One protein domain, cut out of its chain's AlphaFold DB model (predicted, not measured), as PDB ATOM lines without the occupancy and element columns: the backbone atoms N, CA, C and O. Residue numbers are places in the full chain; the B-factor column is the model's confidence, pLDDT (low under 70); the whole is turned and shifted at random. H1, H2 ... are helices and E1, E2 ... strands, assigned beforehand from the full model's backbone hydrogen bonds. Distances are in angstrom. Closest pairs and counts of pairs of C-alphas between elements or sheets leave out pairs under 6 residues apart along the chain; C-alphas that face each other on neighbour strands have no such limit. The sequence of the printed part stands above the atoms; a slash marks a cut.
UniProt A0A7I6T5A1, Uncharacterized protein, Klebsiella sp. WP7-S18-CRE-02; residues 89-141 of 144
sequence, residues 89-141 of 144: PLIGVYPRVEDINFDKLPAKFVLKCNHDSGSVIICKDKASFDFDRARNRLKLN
ATOM      1  N   PRO A  89     -12.426   3.861  18.586       91.38
ATOM      2  CA  PRO A  89     -13.606   4.463  17.965       91.38
ATOM      3  C   PRO A  89     -13.262   5.369  16.772       91.38
ATOM      4  O   PRO A  89     -12.323   6.166  16.838       91.38
ATOM      5  N   LEU A  90     -14.034   5.263  15.685       94.38
ATOM      6  CA  LEU A  90     -13.969   6.213  14.573       94.38
ATOM      7  C   LEU A  90     -14.839   7.426  14.883       94.38
ATOM      8  O   LEU A  90     -16.022   7.294  15.172       94.38
ATOM      9  N   ILE A  91     -14.245   8.613  14.780       95.06
ATOM     10  CA  ILE A  91     -14.965   9.882  14.946       95.06
ATOM     11  C   ILE A  91     -15.686  10.260  13.643       95.06
ATOM     12  O   ILE A  91     -16.766  10.839  13.672       95.06
ATOM     13  N   GLY A  92     -15.088   9.940  12.492       94.44
ATOM     14  CA  GLY A  92     -15.667  10.203  11.180       94.44
ATOM     15  C   GLY A  92     -14.809   9.642  10.052       94.44
ATOM     16  O   GLY A  92     -13.609   9.413  10.226       94.44
ATOM     17  N   VAL A  93     -15.444   9.431   8.902       95.50
ATOM     18  CA  VAL A  93     -14.824   8.980   7.655       95.50
ATOM     19  C   VAL A  93     -15.257   9.953   6.574       95.50
ATOM     20  O   VAL A  93     -16.443  10.248   6.449       95.50
ATOM     21  N   TYR A  94     -14.293  10.472   5.821       94.81
ATOM     22  CA  TYR A  94     -14.531  11.546   4.868       94.81
ATOM     23  C   TYR A  94     -13.934  11.154   3.516       94.81
ATOM     24  O   TYR A  94     -12.732  10.887   3.457       94.81
ATOM     25  N   PRO A  95     -14.734  11.108   2.438       91.94
ATOM     26  CA  PRO A  95     -14.227  10.775   1.110       91.94
ATOM     27  C   PRO A  95     -13.373  11.906   0.526       91.94
ATOM     28  O   PRO A  95     -12.511  11.656  -0.314       91.94
ATOM     29  N   ARG A  96     -13.593  13.152   0.967       92.25
ATOM     30  CA  ARG A  96     -12.824  14.321   0.536       92.25
ATOM     31  C   ARG A  96     -12.402  15.164   1.729       92.25
ATOM     32  O   ARG A  96     -13.083  15.220   2.751       92.25
ATOM     33  N   VAL A  97     -11.283  15.866   1.575       92.19
ATOM     34  CA  VAL A  97     -10.727  16.745   2.618       92.19
ATOM     35  C   VAL A  97     -11.674  17.909   2.915       92.19
ATOM     36  O   VAL A  97     -11.764  18.372   4.049       92.19
ATOM     37  N   GLU A  98     -12.396  18.372   1.897       92.94
ATOM     38  CA  GLU A  98     -13.385  19.447   1.978       92.94
ATOM     39  C   GLU A  98     -14.597  19.076   2.840       92.94
ATOM     40  O   GLU A  98     -15.214  19.965   3.419       92.94
ATOM     41  N   ASP A  99     -14.908  17.783   2.964       94.62
ATOM     42  CA  ASP A  99     -16.064  17.301   3.727       94.62
ATOM     43  C   ASP A  99     -15.793  17.278   5.246       94.62
ATOM     44  O   ASP A  99     -16.699  17.041   6.048       94.62
ATOM     45  N   ILE A 100     -14.547  17.538   5.667       94.81
ATOM     46  CA  ILE A 100     -14.153  17.539   7.077       94.81
ATOM     47  C   ILE A 100     -14.672  18.810   7.758       94.81
ATOM     48  O   ILE A 100     -14.098  19.897   7.636       94.81
ATOM     49  N   ASN A 101     -15.725  18.654   8.559       94.94
ATOM     50  CA  ASN A 101     -16.174  19.691   9.479       94.94
ATOM     51  C   ASN A 101     -15.358  19.629  10.780       94.94
ATOM     52  O   ASN A 101     -15.664  18.860  11.695       94.94
ATOM     53  N   PHE A 102     -14.321  20.463  10.861       94.12
ATOM     54  CA  PHE A 102     -13.439  20.524  12.024       94.12
ATOM     55  C   PHE A 102     -14.155  20.956  13.304       94.12
ATOM     56  O   PHE A 102     -13.755  20.508  14.375       94.12
ATOM     57  N   ASP A 103     -15.231  21.743  13.236       93.88
ATOM     58  CA  ASP A 103     -15.966  22.205  14.420       93.88
ATOM     59  C   ASP A 103     -16.617  21.047  15.176       93.88
ATOM     60  O   ASP A 103     -16.640  21.057  16.406       93.88
ATOM     61  N   LYS A 104     -17.015  19.990  14.461       95.50
ATOM     62  CA  LYS A 104     -17.581  18.765  15.047       95.50
ATOM     63  C   LYS A 104     -16.539  17.820  15.652       95.50
ATOM     64  O   LYS A 104     -16.907  16.897  16.374       95.50
ATOM     65  N   LEU A 105     -15.251  18.016  15.363       96.06
ATOM     66  CA  LEU A 105     -14.187  17.183  15.927       96.06
ATOM     67  C   LEU A 105     -13.912  17.554  17.398       96.06
ATOM     68  O   LEU A 105     -14.007  18.733  17.760       96.06
ATOM     69  N   PRO A 106     -13.528  16.585  18.249       96.81
ATOM     70  CA  PRO A 106     -13.203  16.833  19.655       96.81
ATOM     71  C   PRO A 106     -11.969  17.736  19.824       96.81
ATOM     72  O   PRO A 106     -11.257  18.032  18.869       96.81
ATOM     73  N   ALA A 107     -11.666  18.141  21.062       97.44
ATOM     74  CA  ALA A 107     -10.503  18.988  21.363       97.44
ATOM     75  C   ALA A 107      -9.150  18.358  20.960       97.44
ATOM     76  O   ALA A 107      -8.173  19.074  20.742       97.44
ATOM     77  N   LYS A 108      -9.087  17.021  20.859       97.31
ATOM     78  CA  LYS A 108      -7.905  16.254  20.442       97.31
ATOM     79  C   LYS A 108      -8.320  15.163  19.468       97.31
ATOM     80  O   LYS A 108      -9.242  14.408  19.764       97.31
ATOM     81  N   PHE A 109      -7.638  15.051  18.336       96.69
ATOM     82  CA  PHE A 109      -7.956  14.057  17.311       96.69
ATOM     83  C   PHE A 109      -6.736  13.726  16.451       96.69
ATOM     84  O   PHE A 109      -5.726  14.433  16.459       96.69
ATOM     85  N   VAL A 110      -6.839  12.644  15.683       95.88
ATOM     86  CA  VAL A 110      -5.834  12.241  14.699       95.88
ATOM     87  C   VAL A 110      -6.522  12.045  13.354       95.88
ATOM     88  O   VAL A 110      -7.512  11.323  13.277       95.88
ATOM     89  N   LEU A 111      -5.989  12.665  12.303       95.25
ATOM     90  CA  LEU A 111      -6.418  12.449  10.921       95.25
ATOM     91  C   LEU A 111      -5.377  11.595  10.201       95.25
ATOM     92  O   LEU A 111      -4.169  11.844  10.301       95.25
ATOM     93  N   LYS A 112      -5.853  10.575   9.491       93.25
ATOM     94  CA  LYS A 112      -5.047   9.657   8.685       93.25
ATOM     95  C   LYS A 112      -5.802   9.359   7.399       93.25
ATOM     96  O   LYS A 112      -7.014   9.176   7.458       93.25
ATOM     97  N   CYS A 113      -5.092   9.262   6.281       92.81
ATOM     98  CA  CYS A 113      -5.665   8.673   5.079       92.81
ATOM     99  C   CYS A 113      -5.608   7.142   5.180       92.81
ATOM    100  O   CYS A 113      -4.769   6.564   5.891       92.81
ATOM    101  N   ASN A 114      -6.501   6.476   4.455       92.62
ATOM    102  CA  ASN A 114      -6.630   5.022   4.509       92.62
ATOM    103  C   ASN A 114      -5.411   4.332   3.882       92.62
ATOM    104  O   ASN A 114      -4.839   3.429   4.493       92.62
ATOM    105  N   HIS A 115      -4.971   4.834   2.727       88.12
ATOM    106  CA  HIS A 115      -4.038   4.188   1.798       88.12
ATOM    107  C   HIS A 115      -2.554   4.505   2.015       88.12
ATOM    108  O   HIS A 115      -1.695   3.805   1.491       88.12
ATOM    109  N   ASP A 116      -2.225   5.560   2.759       85.38
ATOM    110  CA  ASP A 116      -0.856   6.084   2.803       85.38
ATOM    111  C   ASP A 116      -0.045   5.645   4.037       85.38
ATOM    112  O   ASP A 116      -0.480   4.864   4.882       85.38
ATOM    113  N   SER A 117       1.178   6.154   4.169       82.56
ATOM    114  CA  SER A 117       1.960   6.025   5.398       82.56
ATOM    115  C   SER A 117       2.711   7.324   5.695       82.56
ATOM    116  O   SER A 117       3.033   8.097   4.797       82.56
ATOM    117  N   GLY A 118       2.943   7.618   6.981       81.12
ATOM    118  CA  GLY A 118       3.721   8.791   7.416       81.12
ATOM    119  C   GLY A 118       3.028  10.162   7.294       81.12
ATOM    120  O   GLY A 118       3.567  11.168   7.760       81.12
ATOM    121  N   SER A 119       1.819  10.237   6.739       83.94
ATOM    122  CA  SER A 119       1.059  11.487   6.559       83.94
ATOM    123  C   SER A 119       0.259  11.939   7.789       83.94
ATOM    124  O   SER A 119      -0.416  12.966   7.731       83.94
ATOM    125  N   VAL A 120       0.341  11.198   8.899       92.00
ATOM    126  CA  VAL A 120      -0.490  11.391  10.096       92.00
ATOM    127  C   VAL A 120      -0.471  12.846  10.574       92.00
ATOM    128  O   VAL A 120       0.590  13.465  10.731       92.00
ATOM    129  N   ILE A 121      -1.662  13.377  10.845       95.12
ATOM    130  CA  ILE A 121      -1.866  14.707  11.415       95.12
ATOM    131  C   ILE A 121      -2.447  14.543  12.812       95.12
ATOM    132  O   ILE A 121      -3.493  13.924  12.989       95.12
ATOM    133  N   ILE A 122      -1.756  15.091  13.808       96.44
ATOM    134  CA  ILE A 122      -2.114  14.952  15.220       96.44
ATOM    135  C   ILE A 122      -2.506  16.327  15.752       96.44
ATOM    136  O   ILE A 122      -1.673  17.229  15.804       96.44
ATOM    137  N   CYS A 123      -3.759  16.469  16.175       97.38
ATOM    138  CA  CYS A 123      -4.255  17.630  16.899       97.38
ATOM    139  C   CYS A 123      -4.212  17.333  18.401       97.38
ATOM    140  O   CYS A 123      -5.003  16.533  18.903       97.38
ATOM    141  N   LYS A 124      -3.272  17.959  19.118       97.69
ATOM    142  CA  LYS A 124      -3.162  17.850  20.586       97.69
ATOM    143  C   LYS A 124      -3.997  18.893  21.331       97.69
ATOM    144  O   LYS A 124      -4.318  18.666  22.494       97.69
ATOM    145  N   ASP A 125      -4.307  19.999  20.667       97.38
ATOM    146  CA  ASP A 125      -5.168  21.074  21.140       97.38
ATOM    147  C   ASP A 125      -5.781  21.771  19.921       97.38
ATOM    148  O   ASP A 125      -5.056  22.235  19.044       97.38
ATOM    149  N   LYS A 126      -7.112  21.809  19.862       96.62
ATOM    150  CA  LYS A 126      -7.876  22.378  18.750       96.62
ATOM    151  C   LYS A 126      -7.782  23.904  18.687       96.62
ATOM    152  O   LYS A 126      -7.883  24.453  17.595       96.62
ATOM    153  N   ALA A 127      -7.570  24.581  19.819       95.44
ATOM    154  CA  ALA A 127      -7.510  26.043  19.871       95.44
ATOM    155  C   ALA A 127      -6.257  26.607  19.182       95.44
ATOM    156  O   ALA A 127      -6.297  27.696  18.615       95.44
ATOM    157  N   SER A 128      -5.159  25.852  19.198       95.81
ATOM    158  CA  SER A 128      -3.880  26.211  18.574       95.81
ATOM    159  C   SER A 128      -3.606  25.462  17.261       95.81
ATOM    160  O   SER A 128      -2.501  25.527  16.719       95.81
ATOM    161  N   PHE A 129      -4.592  24.724  16.739       97.00
ATOM    162  CA  PHE A 129      -4.402  23.853  15.585       97.00
ATOM    163  C   PHE A 129      -4.507  24.602  14.250       97.00
ATOM    164  O   PHE A 129      -5.486  25.288  13.970       97.00
ATOM    165  N   ASP A 130      -3.518  24.402  13.380       96.38
ATOM    166  CA  ASP A 130      -3.491  24.978  12.033       96.38
ATOM    167  C   ASP A 130      -4.296  24.112  11.046       96.38
ATOM    168  O   ASP A 130      -3.796  23.143  10.454       96.38
ATOM    169  N   PHE A 131      -5.576  24.457  10.890       95.12
ATOM    170  CA  PHE A 131      -6.511  23.743  10.018       95.12
ATOM    171  C   PHE A 131      -6.143  23.829   8.536       95.12
ATOM    172  O   PHE A 131      -6.317  22.852   7.804       95.12
ATOM    173  N   ASP A 132      -5.607  24.958   8.077       93.25
ATOM    174  CA  ASP A 132      -5.298  25.153   6.662       93.25
ATOM    175  C   ASP A 132      -4.054  24.372   6.256       93.25
ATOM    176  O   ASP A 132      -4.041  23.700   5.217       93.25
ATOM    177  N   ARG A 133      -3.032  24.335   7.117       92.38
ATOM    178  CA  ARG A 133      -1.897  23.427   6.937       92.38
ATOM    179  C   ARG A 133      -2.341  21.971   6.946       92.38
ATOM    180  O   ARG A 133      -1.844  21.191   6.127       92.38
ATOM    181  N   ALA A 134      -3.267  21.596   7.830       93.56
ATOM    182  CA  ALA A 134      -3.791  20.238   7.871       93.56
ATOM    183  C   ALA A 134      -4.507  19.867   6.562       93.56
ATOM    184  O   ALA A 134      -4.176  18.843   5.960       93.56
ATOM    185  N   ARG A 135      -5.405  20.728   6.063       92.19
ATOM    186  CA  ARG A 135      -6.085  20.542   4.770       92.19
ATOM    187  C   ARG A 135      -5.093  20.400   3.622       92.19
ATOM    188  O   ARG A 135      -5.187  19.448   2.852       92.19
ATOM    189  N   ASN A 136      -4.116  21.300   3.526       89.56
ATOM    190  CA  ASN A 136      -3.114  21.265   2.459       89.56
ATOM    191  C   ASN A 136      -2.296  19.969   2.479       89.56
ATOM    192  O   ASN A 136      -2.043  19.378   1.429       89.56
ATOM    193  N   ARG A 137      -1.920  19.487   3.670       88.44
ATOM    194  CA  ARG A 137      -1.197  18.219   3.809       88.44
ATOM    195  C   ARG A 137      -2.062  17.020   3.425       88.44
ATOM    196  O   ARG A 137      -1.545  16.110   2.789       88.44
ATOM    197  N   LEU A 138      -3.348  17.010   3.773       89.75
ATOM    198  CA  LEU A 138      -4.258  15.933   3.367       89.75
ATOM    199  C   LEU A 138      -4.459  15.915   1.849       89.75
ATOM    200  O   LEU A 138      -4.329  14.855   1.253       89.75
ATOM    201  N   LYS A 139      -4.655  17.081   1.215       86.75
ATOM    202  CA  LYS A 139      -4.830  17.195  -0.246       86.75
ATOM    203  C   LYS A 139      -3.651  16.640  -1.039       86.75
ATOM    204  O   LYS A 139      -3.840  15.967  -2.045       86.75
ATOM    205  N   LEU A 140      -2.427  16.898  -0.576       75.56
ATOM    206  CA  LEU A 140      -1.221  16.363  -1.213       75.56
ATOM    207  C   LEU A 140      -1.171  14.829  -1.189       75.56
ATOM    208  O   LEU A 140      -0.620  14.236  -2.109       75.56
ATOM    209  N   ASN A 141      -1.736  14.201  -0.154       65.56
ATOM    210  CA  ASN A 141      -1.707  12.748   0.025       65.56
ATOM    211  C   ASN A 141      -2.974  12.049  -0.501       65.56
ATOM    212  O   ASN A 141      -2.939  10.851  -0.754       65.56
TER     213      ASN A 141
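This is residues 89 to 141 of the 144 residues of an uncharacterized protein of Klebsiella sp. WP7-S18-CRE-02 (UniProt A0A7I6T5A1). This model has little regular structure: a small two-strand hairpin, E1 and E2, with helix H1 on the E2 side and the long unnamed stretch of residues 89 to 108 on the E1 side. The printed part has 53 residues, with E1, E2 and H1 in that order, 17 residues in named elements; the sheet is antiparallel and the class mixed. It is compact, radius of gyration of the C-alphas 10.5 A, and spans 27 by 23 by 19 A.

Start at C-alpha 89, (-13.606, 4.463, 17.965); no named element comes before E1, residues 109 to 111. E2 is residues 121 to 123. Find C-alpha 131 at (-6.511, 23.743, 10.018), where H1, residues 131 to 141, begins; it runs 15.6 A from first to last C-alpha and ends at C-alpha 141, (-1.707, 12.748, 0.025).

In the hairpin, N 111 and O 121 are within hydrogen-bond range at 2.9 A. The closest C-alphas of E2 and H1, Ile 121 and Ala 134, are 6.8 A apart. E1 and H1 are apart. In H1, 6 of 7 O i to N i+4 pairs are within range.

The farthest C-alphas, His 115 and Ala 127, are 28.6 A apart. The printed part has no cut, and both links are short. Residue 141 alone is under 70 in pLDDT.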